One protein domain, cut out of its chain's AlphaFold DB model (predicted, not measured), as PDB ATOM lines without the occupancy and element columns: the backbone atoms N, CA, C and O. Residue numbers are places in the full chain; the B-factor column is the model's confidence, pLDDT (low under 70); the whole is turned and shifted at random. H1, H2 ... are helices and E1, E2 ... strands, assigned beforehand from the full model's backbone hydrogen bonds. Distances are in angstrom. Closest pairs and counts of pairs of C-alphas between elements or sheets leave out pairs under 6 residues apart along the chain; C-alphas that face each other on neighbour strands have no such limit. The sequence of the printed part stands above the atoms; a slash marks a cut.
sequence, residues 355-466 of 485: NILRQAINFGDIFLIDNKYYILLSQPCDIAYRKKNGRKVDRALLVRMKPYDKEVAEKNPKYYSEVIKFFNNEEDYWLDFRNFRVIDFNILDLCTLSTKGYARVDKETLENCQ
ATOM      1  N   ASN A 355      37.568 -24.005  -0.919       86.25
ATOM      2  CA  ASN A 355      38.646 -23.782   0.047       86.25
ATOM      3  C   ASN A 355      38.274 -24.255   1.459       86.25
ATOM      4  O   ASN A 355      39.098 -24.836   2.166       86.25
ATOM      5  N   ILE A 356      37.025 -24.034   1.880       87.81
ATOM      6  CA  ILE A 356      36.531 -24.455   3.202       87.81
ATOM      7  C   ILE A 356      36.487 -25.984   3.277       87.81
ATOM      8  O   ILE A 356      36.891 -26.571   4.283       87.81
ATOM      9  N   LEU A 357      36.052 -26.624   2.191       85.50
ATOM     10  CA  LEU A 357      36.002 -28.076   2.047       85.50
ATOM     11  C   LEU A 357      37.374 -28.701   1.754       85.50
ATOM     12  O   LEU A 357      37.491 -29.929   1.782       85.50
ATOM     13  N   ARG A 358      38.410 -27.879   1.522       86.19
ATOM     14  CA  ARG A 358      39.768 -28.311   1.152       86.19
ATOM     15  C   ARG A 358      39.728 -29.287  -0.025       86.19
ATOM     16  O   ARG A 358      40.330 -30.360   0.042       86.19
ATOM     17  N   GLN A 359      38.927 -28.955  -1.037       87.44
ATOM     18  CA  GLN A 359      38.793 -29.784  -2.229       87.44
ATOM     19  C   GLN A 359      40.148 -29.879  -2.932       87.44
ATOM     20  O   GLN A 359      40.957 -28.948  -2.882       87.44
ATOM     21  N   ALA A 360      40.413 -31.028  -3.549       86.31
ATOM     22  CA  ALA A 360      41.612 -31.185  -4.360       86.31
ATOM     23  C   ALA A 360      41.550 -30.258  -5.584       86.31
ATOM     24  O   ALA A 360      40.470 -30.021  -6.124       86.31
ATOM     25  N   ILE A 361      42.713 -29.784  -6.041       88.69
ATOM     26  CA  ILE A 361      42.806 -28.939  -7.239       88.69
ATOM     27  C   ILE A 361      42.185 -29.653  -8.447       88.69
ATOM     28  O   ILE A 361      42.554 -30.793  -8.753       88.69
ATOM     29  N   ASN A 362      41.280 -28.970  -9.146       89.50
ATOM     30  CA  ASN A 362      40.477 -29.524 -10.228       89.50
ATOM     31  C   ASN A 362      40.436 -28.616 -11.472       89.50
ATOM     32  O   ASN A 362      40.813 -27.446 -11.465       89.50
ATOM     33  N   PHE A 363      40.002 -29.187 -12.592       91.19
ATOM     34  CA  PHE A 363      39.827 -28.463 -13.844       91.19
ATOM     35  C   PHE A 363      38.801 -27.344 -13.664       91.19
ATOM     36  O   PHE A 363      37.723 -27.575 -13.122       91.19
ATOM     37  N   GLY A 364      39.117 -26.156 -14.179       93.06
ATOM     38  CA  GLY A 364      38.250 -24.989 -14.056       93.06
ATOM     39  C   GLY A 364      38.475 -24.165 -12.789       93.06
ATOM     40  O   GLY A 364      37.915 -23.074 -12.707       93.06
ATOM     41  N   ASP A 365      39.324 -24.612 -11.854       93.56
ATOM     42  CA  ASP A 365      39.673 -23.823 -10.670       93.56
ATOM     43  C   ASP A 365      40.284 -22.474 -11.063       93.56
ATOM     44  O   ASP A 365      41.131 -22.386 -11.963       93.56
ATOM     45  N   ILE A 366      39.857 -21.422 -10.363       94.88
ATOM     46  CA  ILE A 366      40.264 -20.042 -10.625       94.88
ATOM     47  C   ILE A 366      41.212 -19.566  -9.525       94.88
ATOM     48  O   ILE A 366      40.880 -19.560  -8.342       94.88
ATOM     49  N   PHE A 367      42.385 -19.098  -9.936       92.88
ATOM     50  CA  PHE A 367      43.441 -18.594  -9.070       92.88
ATOM     51  C   PHE A 367      43.635 -17.097  -9.273       92.88
ATOM     52  O   PHE A 367      43.675 -16.606 -10.403       92.88
ATOM     53  N   LEU A 368      43.830 -16.372  -8.173       91.00
ATOM     54  CA  LEU A 368      44.263 -14.980  -8.193       91.00
ATOM     55  C   LEU A 368      45.776 -14.921  -7.956       91.00
ATOM     56  O   LEU A 368      46.247 -15.199  -6.855       91.00
ATOM     57  N   ILE A 369      46.536 -14.546  -8.985       87.06
ATOM     58  CA  ILE A 369      48.001 -14.449  -8.936       87.06
ATOM     59  C   ILE A 369      48.404 -13.047  -9.388       87.06
ATOM     60  O   ILE A 369      48.051 -12.630 -10.491       87.06
ATOM     61  N   ASP A 370      49.131 -12.306  -8.550       84.62
ATOM     62  CA  ASP A 370      49.541 -10.917  -8.822       84.62
ATOM     63  C   ASP A 370      48.365 -10.021  -9.266       84.62
ATOM     64  O   ASP A 370      48.453  -9.297 -10.263       84.62
ATOM     65  N   ASN A 371      47.233 -10.113  -8.554       86.81
ATOM     66  CA  ASN A 371      45.972  -9.416  -8.858       86.81
ATOM     67  C   ASN A 371      45.392  -9.713 -10.255       86.81
ATOM     68  O   ASN A 371      44.681  -8.890 -10.829       86.81
ATOM     69  N   LYS A 372      45.703 -10.876 -10.833       90.44
ATOM     70  CA  LYS A 372      45.149 -11.334 -12.112       90.44
ATOM     71  C   LYS A 372      44.530 -12.712 -11.942       90.44
ATOM     72  O   LYS A 372      45.126 -13.581 -11.310       90.44
ATOM     73  N   TYR A 373      43.359 -12.904 -12.534       95.50
ATOM     74  CA  TYR A 373      42.677 -14.190 -12.537       95.50
ATOM     75  C   TYR A 373      43.276 -15.129 -13.587       95.50
ATOM     76  O   TYR A 373      43.588 -14.725 -14.712       95.50
ATOM     77  N   TYR A 374      43.417 -16.392 -13.212       95.31
ATOM     78  CA  TYR A 374      43.869 -17.480 -14.062       95.31
ATOM     79  C   TYR A 374      42.981 -18.698 -13.835       95.31
ATOM     80  O   TYR A 374      42.657 -18.990 -12.692       95.31
ATOM     81  N   ILE A 375      42.635 -19.423 -14.895       95.75
ATOM     82  CA  ILE A 375      41.874 -20.672 -14.803       95.75
ATOM     83  C   ILE A 375      42.773 -21.870 -15.106       95.75
ATOM     84  O   ILE A 375      43.615 -21.805 -16.007       95.75
ATOM     85  N   LEU A 376      42.587 -22.973 -14.384       95.12
ATOM     86  CA  LEU A 376      43.283 -24.225 -14.654       95.12
ATOM     87  C   LEU A 376      42.656 -24.971 -15.833       95.12
ATOM     88  O   LEU A 376      41.525 -25.449 -15.754       95.12
ATOM     89  N   LEU A 377      43.429 -25.128 -16.910       93.50
ATOM     90  CA  LEU A 377      43.075 -25.966 -18.050       93.50
ATOM     91  C   LEU A 377      43.914 -27.242 -18.040       93.50
ATOM     92  O   LEU A 377      45.125 -27.213 -18.233       93.50
ATOM     93  N   SER A 378      43.262 -28.378 -17.835       88.44
ATOM     94  CA  SER A 378      43.881 -29.697 -17.888       88.44
ATOM     95  C   SER A 378      42.815 -30.774 -18.062       88.44
ATOM     96  O   SER A 378      41.624 -30.513 -17.886       88.44
ATOM     97  N   GLN A 379      43.221 -31.996 -18.390       87.25
ATOM     98  CA  GLN A 379      42.301 -33.127 -18.372       87.25
ATOM     99  C   GLN A 379      42.065 -33.570 -16.918       87.25
ATOM    100  O   GLN A 379      43.038 -33.828 -16.203       87.25
ATOM    101  N   PRO A 380      40.804 -33.731 -16.464       85.69
ATOM    102  CA  PRO A 380      40.507 -34.135 -15.084       85.69
ATOM    103  C   PRO A 380      41.220 -35.428 -14.657       85.69
ATOM    104  O   PRO A 380      41.678 -35.565 -13.526       85.69
ATOM    105  N   CYS A 381      41.368 -36.382 -15.581       82.38
ATOM    106  CA  CYS A 381      42.011 -37.665 -15.309       82.38
ATOM    107  C   CYS A 381      43.533 -37.578 -15.115       82.38
ATOM    108  O   CYS A 381      44.116 -38.537 -14.600       82.38
ATOM    109  N   ASP A 382      44.157 -36.472 -15.522       85.81
ATOM    110  CA  ASP A 382      45.599 -36.261 -15.414       85.81
ATOM    111  C   ASP A 382      45.983 -35.552 -14.110       85.81
ATOM    112  O   ASP A 382      47.035 -35.845 -13.538       85.81
ATOM    113  N   ILE A 383      45.102 -34.681 -13.611       87.00
ATOM    114  CA  ILE A 383      45.322 -33.862 -12.407       87.00
ATOM    115  C   ILE A 383      44.784 -34.496 -11.122       87.00
ATOM    116  O   ILE A 383      45.156 -34.070 -10.029       87.00
ATOM    117  N   ALA A 384      43.923 -35.509 -11.238       82.56
ATOM    118  CA  ALA A 384      43.408 -36.241 -10.090       82.56
ATOM    119  C   ALA A 384      44.552 -36.925  -9.325       82.56
ATOM    120  O   ALA A 384      45.315 -37.714  -9.891       82.56
ATOM    121  N   TYR A 385      44.650 -36.650  -8.025       77.75
ATOM    122  CA  TYR A 385      45.666 -37.241  -7.163       77.75
ATOM    123  C   TYR A 385      45.258 -38.660  -6.748       77.75
ATOM    124  O   TYR A 385      44.242 -38.851  -6.091       77.75
ATOM    125  N   ARG A 386      46.042 -39.684  -7.112       74.00
ATOM    126  CA  ARG A 386      45.736 -41.088  -6.775       74.00
ATOM    127  C   ARG A 386      46.795 -41.670  -5.854       74.00
ATOM    128  O   ARG A 386      47.973 -41.669  -6.197       74.00
ATOM    129  N   LYS A 387      46.385 -42.303  -4.747       69.12
ATOM    130  CA  LYS A 387      47.302 -42.843  -3.720       69.12
ATOM    131  C   LYS A 387      48.467 -43.687  -4.265       69.12
ATOM    132  O   LYS A 387      49.559 -43.638  -3.713       69.12
ATOM    133  N   LYS A 388      48.243 -44.495  -5.309       69.62
ATOM    134  CA  LYS A 388      49.282 -45.389  -5.858       69.62
ATOM    135  C   LYS A 388      50.232 -44.720  -6.850       69.62
ATOM    136  O   LYS A 388      51.370 -45.162  -6.945       69.62
ATOM    137  N   ASN A 389      49.773 -43.702  -7.580       70.94
ATOM    138  CA  ASN A 389      50.479 -43.187  -8.758       70.94
ATOM    139  C   ASN A 389      50.664 -41.660  -8.743       70.94
ATOM    140  O   ASN A 389      51.163 -41.123  -9.723       70.94
ATOM    141  N   GLY A 390      50.243 -40.963  -7.682       78.56
ATOM    142  CA  GLY A 390      50.206 -39.501  -7.664       78.56
ATOM    143  C   GLY A 390      49.299 -38.946  -8.764       78.56
ATOM    144  O   GLY A 390      48.279 -39.558  -9.104       78.56
ATOM    145  N   ARG A 391      49.676 -37.788  -9.311       81.44
ATOM    146  CA  ARG A 391      49.112 -37.252 -10.558       81.44
ATOM    147  C   ARG A 391      49.845 -37.843 -11.756       81.44
ATOM    148  O   ARG A 391      50.973 -38.305 -11.633       81.44
ATOM    149  N   LYS A 392      49.219 -37.799 -12.932       85.00
ATOM    150  CA  LYS A 392      49.927 -38.118 -14.182       85.00
ATOM    151  C   LYS A 392      50.757 -36.946 -14.695       85.00
ATOM    152  O   LYS A 392      51.688 -37.162 -15.464       85.00
ATOM    153  N   VAL A 393      50.373 -35.725 -14.323       86.12
ATOM    154  CA  VAL A 393      51.071 -34.493 -14.685       86.12
ATOM    155  C   VAL A 393      51.475 -33.733 -13.430       86.12
ATOM    156  O   VAL A 393      50.669 -33.545 -12.520       86.12
ATOM    157  N   ASP A 394      52.714 -33.253 -13.420       84.12
ATOM    158  CA  ASP A 394      53.274 -32.502 -12.290       84.12
ATOM    159  C   ASP A 394      53.150 -30.985 -12.482       84.12
ATOM    160  O   ASP A 394      53.314 -30.210 -11.544       84.12
ATOM    161  N   ARG A 395      52.816 -30.544 -13.703       87.50
ATOM    162  CA  ARG A 395      52.700 -29.130 -14.063       87.50
ATOM    163  C   ARG A 395      51.283 -28.770 -14.509       87.50
ATOM    164  O   ARG A 395      50.707 -29.415 -15.382       87.50
ATOM    165  N   ALA A 396      50.757 -27.707 -13.920       89.94
ATOM    166  CA  ALA A 396      49.453 -27.119 -14.158       89.94
ATOM    167  C   ALA A 396      49.536 -26.008 -15.212       89.94
ATOM    168  O   ALA A 396      50.361 -25.102 -15.091       89.94
ATOM    169  N   LEU A 397      48.656 -26.041 -16.216       93.25
ATOM    170  CA  LEU A 397      48.514 -24.969 -17.199       93.25
ATOM    171  C   LEU A 397      47.422 -23.991 -16.749       93.25
ATOM    172  O   LEU A 397      46.234 -24.303 -16.765       93.25
ATOM    173  N   LEU A 398      47.838 -22.786 -16.380       93.94
ATOM    174  CA  LEU A 398      46.969 -21.702 -15.950       93.94
ATOM    175  C   LEU A 398      46.820 -20.675 -17.069       93.94
ATOM    176  O   LEU A 398      47.789 -20.006 -17.426       93.94
ATOM    177  N   VAL A 399      45.618 -20.503 -17.610       95.56
ATOM    178  CA  VAL A 399      45.348 -19.521 -18.671       95.56
ATOM    179  C   VAL A 399      44.736 -18.266 -18.076       95.56
ATOM    180  O   VAL A 399      43.835 -18.330 -17.244       95.56
ATOM    181  N   ARG A 400      45.239 -17.100 -18.482       95.94
ATOM    182  CA  ARG A 400      44.799 -15.817 -17.942       95.94
ATOM    183  C   ARG A 400      43.355 -15.529 -18.334       95.94
ATOM    184  O   ARG A 400      43.021 -15.527 -19.519       95.94
ATOM    185  N   MET A 401      42.555 -15.175 -17.338       95.81
ATOM    186  CA  MET A 401      41.240 -14.583 -17.525       95.81
ATOM    187  C   MET A 401      41.380 -13.065 -17.674       95.81
ATOM    188  O   MET A 401      42.167 -12.417 -16.972       95.81
ATOM    189  N   LYS A 402      40.633 -12.481 -18.608       94.44
ATOM    190  CA  LYS A 402      40.550 -11.028 -18.809       94.44
ATOM    191  C   LYS A 402      39.087 -10.589 -18.885       94.44
ATOM    192  O   LYS A 402      38.264 -11.412 -19.275       94.44
ATOM    193  N   PRO A 403      38.774  -9.322 -18.578       94.88
ATOM    194  CA  PRO A 403      37.492  -8.744 -18.949       94.88
ATOM    195  C   PRO A 403      37.243  -8.915 -20.448       94.88
ATOM    196  O   PRO A 403      38.177  -8.805 -21.256       94.88
ATOM    197  N   TYR A 404      36.006  -9.240 -20.799       93.12
ATOM    198  CA  TYR A 404      35.578  -9.414 -22.175       93.12
ATOM    199  C   TYR A 404      35.559  -8.065 -22.902       93.12
ATOM    200  O   TYR A 404      34.933  -7.108 -22.453       93.12
ATOM    201  N   ASP A 405      36.224  -8.011 -24.056       90.75
ATOM    202  CA  ASP A 405      36.223  -6.856 -24.953       90.75
ATOM    203  C   ASP A 405      35.824  -7.322 -26.356       90.75
ATOM    204  O   ASP A 405      36.556  -8.058 -27.031       90.75
ATOM    205  N   LYS A 406      34.639  -6.886 -26.791       86.62
ATOM    206  CA  LYS A 406      34.036  -7.290 -28.061       86.62
ATOM    207  C   LYS A 406      34.901  -6.917 -29.268       86.62
ATOM    208  O   LYS A 406      35.046  -7.731 -30.179       86.62
ATOM    209  N   GLU A 407      35.519  -5.737 -29.278       87.38
ATOM    210  CA  GLU A 407      36.333  -5.301 -30.420       87.38
ATOM    211  C   GLU A 407      37.615  -6.123 -30.546       87.38
ATOM    212  O   GLU A 407      38.068  -6.452 -31.649       87.38
ATOM    213  N   VAL A 408      38.223  -6.456 -29.408       84.94
ATOM    214  CA  VAL A 408      39.421  -7.294 -29.373       84.94
ATOM    215  C   VAL A 408      39.083  -8.723 -29.810       84.94
ATOM    216  O   VAL A 408      39.902  -9.354 -30.487       84.94
ATOM    217  N   ALA A 409      37.883  -9.208 -29.473       75.56
ATOM    218  CA  ALA A 409      37.402 -10.543 -29.816       75.56
ATOM    219  C   ALA A 409      37.222 -10.726 -31.318       75.56
ATOM    220  O   ALA A 409      37.750 -11.675 -31.898       75.56
ATOM    221  N   GLU A 410      36.530  -9.784 -31.954       83.06
ATOM    222  CA  GLU A 410      36.213  -9.838 -33.382       83.06
ATOM    223  C   GLU A 410      37.475  -9.770 -34.252       83.06
ATOM    224  O   GLU A 410      37.564 -10.436 -35.284       83.06
ATOM    225  N   LYS A 411      38.500  -9.030 -33.812       87.75
ATOM    226  CA  LYS A 411      39.775  -8.909 -34.538       87.75
ATOM    227  C   LYS A 411      40.666 -10.148 -34.409       87.75
ATOM    228  O   LYS A 411      41.541 -10.356 -35.248       87.75
ATOM    229  N   ASN A 412      40.511 -10.940 -33.347       86.12
ATOM    230  CA  ASN A 412      41.472 -11.978 -32.960       86.12
ATOM    231  C   ASN A 412      40.819 -13.253 -32.374       86.12
ATOM    232  O   ASN A 412      41.312 -13.773 -31.368       86.12
ATOM    233  N   PRO A 413      39.769 -13.824 -32.991       83.25
ATOM    234  CA  PRO A 413      38.925 -14.839 -32.349       83.25
ATOM    235  C   PRO A 413      39.680 -16.121 -31.967       83.25
ATOM    236  O   PRO A 413      39.384 -16.739 -30.956       83.25
ATOM    237  N   LYS A 414      40.722 -16.496 -32.720       88.94
ATOM    238  CA  LYS A 414      41.531 -17.704 -32.467       88.94
ATOM    239  C   LYS A 414      42.354 -17.678 -31.172       88.94
ATOM    240  O   LYS A 414      42.890 -18.710 -30.784       88.94
ATOM    241  N   TYR A 415      42.539 -16.508 -30.561       89.25
ATOM    242  CA  TYR A 415      43.371 -16.350 -29.363       89.25
ATOM    243  C   TYR A 415      42.566 -16.309 -28.067       89.25
ATOM    244  O   TYR A 415      43.176 -16.268 -26.996       89.25
ATOM    245  N   TYR A 416      41.236 -16.335 -28.157       91.81
ATOM    246  CA  TYR A 416      40.361 -16.212 -27.004       91.81
ATOM    247  C   TYR A 416      39.298 -17.305 -26.962       91.81
ATOM    248  O   TYR A 416      38.953 -17.890 -27.987       91.81
ATOM    249  N   SER A 417      38.800 -17.600 -25.763       92.12
ATOM    250  CA  SER A 417      37.656 -18.497 -25.580       92.12
ATOM    251  C   SER A 417      36.327 -17.800 -25.872       92.12
ATOM    252  O   SER A 417      36.258 -16.583 -26.051       92.12
ATOM    253  N   GLU A 418      35.244 -18.575 -25.806       91.31
ATOM    254  CA  GLU A 418      33.912 -18.021 -25.574       91.31
ATOM    255  C   GLU A 418      33.837 -17.253 -24.244       91.31
ATOM    256  O   GLU A 418      34.691 -17.400 -23.358       91.31
ATOM    257  N   VAL A 419      32.797 -16.426 -24.121       93.50
ATOM    258  CA  VAL A 419      32.561 -15.570 -22.958       93.50
ATOM    259  C   VAL A 419      32.197 -16.408 -21.730       93.50
ATOM    260  O   VAL A 419      31.228 -17.166 -21.724       93.50
ATOM    261  N   ILE A 420      32.961 -16.212 -20.664       92.94
ATOM    262  CA  ILE A 420      32.734 -16.732 -19.323       92.94
ATOM    263  C   ILE A 420      31.828 -15.748 -18.579       92.94
ATOM    264  O   ILE A 420      32.247 -14.650 -18.219       92.94
ATOM    265  N   LYS A 421      30.584 -16.167 -18.345       92.62
ATOM    266  CA  LYS A 421      29.538 -15.361 -17.698       92.62
ATOM    267  C   LYS A 421      29.373 -15.697 -16.222       92.62
ATOM    268  O   LYS A 421      29.577 -16.846 -15.835       92.62
ATOM    269  N   PHE A 422      28.863 -14.735 -15.454       91.62
ATOM    270  CA  PHE A 422      28.464 -14.874 -14.041       91.62
ATOM    271  C   PHE A 422      29.612 -15.084 -13.039       91.62
ATOM    272  O   PHE A 422      29.364 -15.347 -11.866       91.62
ATOM    273  N   PHE A 423      30.869 -14.944 -13.474       90.94
ATOM    274  CA  PHE A 423      32.023 -14.952 -12.572       90.94
ATOM    275  C   PHE A 423      32.050 -13.687 -11.696       90.94
ATOM    276  O   PHE A 423      32.167 -13.765 -10.470       90.94
ATOM    277  N   ASN A 424      31.873 -12.527 -12.335       89.06
ATOM    278  CA  ASN A 424      31.728 -11.214 -11.714       89.06
ATOM    279  C   ASN A 424      30.367 -10.617 -12.123       89.06
ATOM    280  O   ASN A 424      29.880 -10.891 -13.217       89.06
ATOM    281  N   ASN A 425      29.737  -9.854 -11.226       84.94
ATOM    282  CA  ASN A 425      28.454  -9.189 -11.477       84.94
ATOM    283  C   ASN A 425      28.605  -7.944 -12.365       84.94
ATOM    284  O   ASN A 425      27.658  -7.534 -13.026       84.94
ATOM    285  N   GLU A 426      29.797  -7.346 -12.392       86.75
ATOM    286  CA  GLU A 426      30.048  -6.099 -13.123       86.75
ATOM    287  C   GLU A 426      30.479  -6.329 -14.574       86.75
ATOM    288  O   GLU A 426      30.206  -5.505 -15.445       86.75
ATOM    289  N   GLU A 427      31.163  -7.440 -14.847       91.12
ATOM    290  CA  GLU A 427      31.781  -7.690 -16.145       91.12
ATOM    291  C   GLU A 427      31.884  -9.188 -16.461       91.12
ATOM    292  O   GLU A 427      32.130 -10.031 -15.591       91.12
ATOM    293  N   ASP A 428      31.733  -9.508 -17.744       93.56
ATOM    294  CA  ASP A 428      31.993 -10.839 -18.280       93.56
ATOM    295  C   ASP A 428      33.491 -11.029 -18.557       93.56
ATOM    296  O   ASP A 428      34.230 -10.073 -18.804       93.56
ATOM    297  N   TYR A 429      33.945 -12.282 -18.558       95.25
ATOM    298  CA  TYR A 429      35.349 -12.639 -18.755       95.25
ATOM    299  C   TYR A 429      35.554 -13.524 -19.989       95.25
ATOM    300  O   TYR A 429      34.621 -14.063 -20.570       95.25
ATOM    301  N   TRP A 430      36.806 -13.716 -20.384       95.00
ATOM    302  CA  TRP A 430      37.246 -14.707 -21.371       95.00
ATOM    303  C   TRP A 430      38.662 -15.187 -21.059       95.00
ATOM    304  O   TRP A 430      39.372 -14.580 -20.250       95.00
ATOM    305  N   LEU A 431      39.091 -16.265 -21.711       95.06
ATOM    306  CA  LEU A 431      40.457 -16.774 -21.616       95.06
ATOM    307  C   LEU A 431      41.309 -16.194 -22.735       95.06
ATOM    308  O   LEU A 431      40.900 -16.225 -23.888       95.06
ATOM    309  N   ASP A 432      42.506 -15.708 -22.410       94.38
ATOM    310  CA  ASP A 432      43.511 -15.293 -23.392       94.38
ATOM    311  C   ASP A 432      44.581 -16.378 -23.520       94.38
ATOM    312  O   ASP A 432      45.528 -16.427 -22.730       94.38
ATOM    313  N   PHE A 433      44.459 -17.230 -24.540       92.00
ATOM    314  CA  PHE A 433      45.336 -18.388 -24.744       92.00
ATOM    315  C   PHE A 433      46.800 -18.021 -25.030       92.00
ATOM    316  O   PHE A 433      47.667 -18.888 -24.988       92.00
ATOM    317  N   ARG A 434      47.115 -16.743 -25.289       90.19
ATOM    318  CA  ARG A 434      48.505 -16.264 -25.436       90.19
ATOM    319  C   ARG A 434      49.165 -15.961 -24.095       90.19
ATOM    320  O   ARG A 434      50.380 -15.830 -24.028       90.19
ATOM    321  N   ASN A 435      48.369 -15.777 -23.046       90.50
ATOM    322  CA  ASN A 435      48.830 -15.417 -21.714       90.50
ATOM    323  C   ASN A 435      48.558 -16.586 -20.767       90.50
ATOM    324  O   ASN A 435      47.518 -16.629 -20.115       90.50
ATOM    325  N   PHE A 436      49.504 -17.513 -20.666       91.62
ATOM    326  CA  PHE A 436      49.415 -18.646 -19.749       91.62
ATOM    327  C   PHE A 436      50.632 -18.716 -18.822       91.62
ATOM    328  O   PHE A 436      51.668 -18.103 -19.077       91.62
ATOM    329  N   ARG A 437      50.489 -19.443 -17.716       89.00
ATOM    330  CA  ARG A 437      51.562 -19.813 -16.793       89.00
ATOM    331  C   ARG A 437      51.566 -21.328 -16.641       89.00
ATOM    332  O   ARG A 437      50.508 -21.952 -16.659       89.00
ATOM    333  N   VAL A 438      52.748 -21.904 -16.476       88.38
ATOM    334  CA  VAL A 438      52.911 -23.321 -16.147       88.38
ATOM    335  C   VAL A 438      53.463 -23.390 -14.732       88.38
ATOM    336  O   VAL A 438      54.580 -22.941 -14.518       88.38
ATOM    337  N   ILE A 439      52.685 -23.886 -13.772       85.12
ATOM    338  CA  ILE A 439      53.048 -23.905 -12.342       85.12
ATOM    339  C   ILE A 439      53.114 -25.351 -11.849       85.12
ATOM    340  O   ILE A 439      52.351 -26.191 -12.309       85.12
ATOM    341  N   ASP A 440      54.014 -25.657 -10.919       85.12
ATOM    342  CA  ASP A 440      54.048 -26.957 -10.243       85.12
ATOM    343  C   ASP A 440      52.746 -27.200  -9.450       85.12
ATOM    344  O   ASP A 440      52.302 -26.339  -8.683       85.12
ATOM    345  N   PHE A 441      52.126 -28.371  -9.609       86.69
ATOM    346  CA  PHE A 441      50.915 -28.722  -8.862       86.69
ATOM    347  C   PHE A 441      51.119 -28.705  -7.348       86.69
ATOM    348  O   PHE A 441      50.193 -28.338  -6.632       86.69
ATOM    349  N   ASN A 442      52.320 -29.018  -6.858       84.62
ATOM    350  CA  ASN A 442      52.636 -28.957  -5.433       84.62
ATOM    351  C   ASN A 442      52.435 -27.545  -4.873       84.62
ATOM    352  O   ASN A 442      52.031 -27.395  -3.725       84.62
ATOM    353  N   ILE A 443      52.682 -26.504  -5.677       85.38
ATOM    354  CA  ILE A 443      52.439 -25.115  -5.277       85.38
ATOM    355  C   ILE A 443      50.937 -24.840  -5.182       85.38
ATOM    356  O   ILE A 443      50.491 -24.226  -4.213       85.38
ATOM    357  N   LEU A 444      50.152 -25.305  -6.158       88.00
ATOM    358  CA  LEU A 444      48.697 -25.136  -6.140       88.00
ATOM    359  C   LEU A 444      48.052 -25.916  -4.988       88.00
ATOM    360  O   LEU A 444      47.139 -25.409  -4.342       88.00
ATOM    361  N   ASP A 445      48.572 -27.095  -4.658       86.81
ATOM    362  CA  ASP A 445      48.083 -27.914  -3.547       86.81
ATOM    363  C   ASP A 445      48.210 -27.228  -2.193       86.81
ATOM    364  O   ASP A 445      47.361 -27.430  -1.324       86.81
ATOM    365  N   LEU A 446      49.211 -26.365  -2.001       86.12
ATOM    366  CA  LEU A 446      49.329 -25.579  -0.772       86.12
ATOM    367  C   LEU A 446      48.099 -24.688  -0.542       86.12
ATOM    368  O   LEU A 446      47.747 -24.437   0.612       86.12
ATOM    369  N   CYS A 447      47.412 -24.251  -1.603       86.75
ATOM    370  CA  CYS A 447      46.178 -23.474  -1.483       86.75
ATOM    371  C   CYS A 447      45.064 -24.290  -0.809       86.75
ATOM    372  O   CYS A 447      44.331 -23.743   0.014       86.75
ATOM    373  N   THR A 448      44.997 -25.604  -1.060       84.94
ATOM    374  CA  THR A 448      43.999 -26.516  -0.461       84.94
ATOM    375  C   THR A 448      44.205 -26.717   1.044       84.94
ATOM    376  O   THR A 448      43.278 -27.056   1.782       84.94
ATOM    377  N   LEU A 449      45.421 -26.469   1.545       82.56
ATOM    378  CA  LEU A 449      45.748 -26.584   2.968       82.56
ATOM    379  C   LEU A 449      45.268 -25.374   3.788       82.56
ATOM    380  O   LEU A 449      45.269 -25.426   5.023       82.56
ATOM    381  N   SER A 450      44.822 -24.310   3.124       83.25
ATOM    382  CA  SER A 450      44.335 -23.077   3.733       83.25
ATOM    383  C   SER A 450      42.829 -22.944   3.534       83.25
ATOM    384  O   SER A 450      42.343 -22.952   2.411       83.25
ATOM    385  N   THR A 451      42.072 -22.706   4.610       83.50
ATOM    386  CA  THR A 451      40.621 -22.440   4.502       83.50
ATOM    387  C   THR A 451      40.303 -21.148   3.752       83.50
ATOM    388  O   THR A 451      39.170 -20.937   3.336       83.50
ATOM    389  N   LYS A 452      41.303 -20.276   3.576       85.62
ATOM    390  CA  LYS A 452      41.200 -19.055   2.778       85.62
ATOM    391  C   LYS A 452      41.697 -19.231   1.335       85.62
ATOM    392  O   LYS A 452      41.682 -18.257   0.594       85.62
ATOM    393  N   GLY A 453      42.188 -20.415   0.956       84.62
ATOM    394  CA  GLY A 453      42.692 -20.694  -0.394       84.62
ATOM    395  C   GLY A 453      44.023 -20.021  -0.746       84.62
ATOM    396  O   GLY A 453      44.410 -19.996  -1.908       84.62
ATOM    397  N   TYR A 454      44.730 -19.444   0.232       86.38
ATOM    398  CA  TYR A 454      45.999 -18.756  -0.011       86.38
ATOM    399  C   TYR A 454      47.190 -19.659   0.293       86.38
ATOM    400  O   TYR A 454      47.326 -20.140   1.420       86.38
ATOM    401  N   ALA A 455      48.102 -19.765  -0.669       83.50
ATOM    402  CA  ALA A 455      49.480 -20.177  -0.447       83.50
ATOM    403  C   ALA A 455      50.403 -18.959  -0.571       83.50
ATOM    404  O   ALA A 455      50.198 -18.084  -1.413       83.50
ATOM    405  N   ARG A 456      51.431 -18.896   0.277       76.50
ATOM    406  CA  ARG A 456      52.551 -17.968   0.104       76.50
ATOM    407  C   ARG A 456      53.784 -18.802  -0.153       76.50
ATOM    408  O   ARG A 456      54.180 -19.588   0.701       76.50
ATOM    409  N   VAL A 457      54.350 -18.618  -1.330       73.38
ATOM    410  CA  VAL A 457      55.590 -19.261  -1.739       73.38
ATOM    411  C   VAL A 457      56.578 -18.143  -2.002       73.38
ATOM    412  O   VAL A 457      56.189 -17.091  -2.521       73.38
ATOM    413  N   ASP A 458      57.826 -18.316  -1.582       72.50
ATOM    414  CA  ASP A 458      58.851 -17.352  -1.945       72.50
ATOM    415  C   ASP A 458      59.022 -17.314  -3.475       72.50
ATOM    416  O   ASP A 458      58.747 -18.274  -4.203       72.50
ATOM    417  N   LYS A 459      59.404 -16.136  -3.969       63.09
ATOM    418  CA  LYS A 459      59.534 -15.877  -5.405       63.09
ATOM    419  C   LYS A 459      60.594 -16.782  -6.041       63.09
ATOM    420  O   LYS A 459      60.421 -17.208  -7.174       63.09
ATOM    421  N   GLU A 460      61.627 -17.119  -5.277       64.50
ATOM    422  CA  GLU A 460      62.737 -17.975  -5.687       64.50
ATOM    423  C   GLU A 460      62.291 -19.430  -5.924       64.50
ATOM    424  O   GLU A 460      62.706 -20.051  -6.890       64.50
ATOM    425  N   THR A 461      61.381 -19.972  -5.115       64.25
ATOM    426  CA  THR A 461      60.789 -21.313  -5.275       64.25
ATOM    427  C   THR A 461      59.877 -21.370  -6.491       64.25
ATOM    428  O   THR A 461      59.843 -22.378  -7.192       64.25
ATOM    429  N   LEU A 462      59.157 -20.281  -6.774       60.91
ATOM    430  CA  LEU A 462      58.443 -20.134  -8.036       60.91
ATOM    431  C   LEU A 462      59.461 -20.164  -9.198       60.91
ATOM    432  O   LEU A 462      59.395 -21.040 -10.056       60.91
ATOM    433  N   GLU A 463      60.469 -19.297  -9.192       53.31
ATOM    434  CA  GLU A 463      61.491 -19.192 -10.250       53.31
ATOM    435  C   GLU A 463      62.280 -20.504 -10.483       53.31
ATOM    436  O   GLU A 463      62.433 -20.941 -11.628       53.31
ATOM    437  N   ASN A 464      62.674 -21.203  -9.413       54.12
ATOM    438  CA  ASN A 464      63.449 -22.452  -9.438       54.12
ATOM    439  C   ASN A 464      62.673 -23.672  -9.970       54.12
ATOM    440  O   ASN A 464      63.285 -24.629 -10.444       54.12
ATOM    441  N   CYS A 465      61.337 -23.643  -9.980       53.44
ATOM    442  CA  CYS A 465      60.511 -24.652 -10.660       53.44
ATOM    443  C   CYS A 465      60.494 -24.482 -12.203       53.44
ATOM    444  O   CYS A 465      59.681 -25.119 -12.879       53.44
ATOM    445  N   GLN A 466      61.399 -23.659 -12.763       47.88
ATOM    446  CA  GLN A 466      61.414 -23.141 -14.139       47.88
ATOM    447  C   GLN A 466      60.165 -22.321 -14.469       47.88
ATOM    448  O   GLN A 466      59.404 -22.626 -15.391       47.88
TER     449      GLN A 466
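What this domain is: This is residues 355 to 466 of the 485 residues of an uncharacterized protein of Aneurinibacillus migulanus (UniProt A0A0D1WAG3). One strongly twisted antiparallel sheet of four strands makes the middle of an elongated domain, with small helices and loops mostly beyond its ends: H1 and the loop 384 to 394 at one end, H2 and the long stretch 412 to 428 at the other. H3 follows directly on E4 and only grazes the sheet, and H4 lies off to one side near the last printed residues. The printed part has 112 residues, with four named helices and four named strands in the order E1 E2 H1 E3 H2 E4 H3 H4; the sheet's order is E1 - E2 - E3 - E4. The class is mixed, helices and strands, with under half of the residues in named elements. The whole is compact, with a radius of gyration of the C-alphas of 15.2 A, and spans 47 by 29 by 26 A.

How they stand to each other: E1, residues 366 to 369, is an edge strand and forms a hairpin with E2, residues 372 to 377; N 367 and O 374 are 2.8 A apart, within hydrogen-bond range. E2 is the antiparallel neighbour of E3, residues 395 to 403, with N 375 and O 399 at 2.9 A. E3 is the antiparallel neighbour of the other edge strand, E4, residues 429 to 440, with N 398 and O 437 at 2.8 A and N 430 and O 402 at 2.9 A. E4 bends by 83 degrees at residue 434. H1, residues 380 to 383, and H2, residues 406 to 411, are not on the sheet. H3, residues 441 to 448, is on the sheet but only grazes it, with its residues 441 to 447; its closest C-alphas to E3 are those of Phe 441 and Arg 395, 5.5 A. H4, residues 459 to 464, is not on the sheet and only just apart from H3, at 8.3 A. Every O i to N i+4 pair is within hydrogen-bond range in H2 and H4, and 2 of 4 are in H3; H1 is too short for such a pair, and its one O i to N i+3 pair is not within range.

Where its parts are: E1 begins at C-alpha 366, (40.264, -20.042, -10.625). E2 is 15.9 A long, E3 25.9 A and E4 25.0 A from first to last C-alpha. E4 ends at C-alpha 440, (54.048, -26.957, -10.243). H3 is 11.1 A long, and H4 ends at C-alpha 464, (63.449, -22.452, -9.438).

The domain as a whole: The two C-alphas farthest apart are those of Lys 388 and Glu 407, 48.8 A. The printed part has no cut. The links H1 to E3 and H2 to E4 are long. The mean pLDDT of the printed part is 85.4, and residues 387 to 388 and 459 to 466 are under 70.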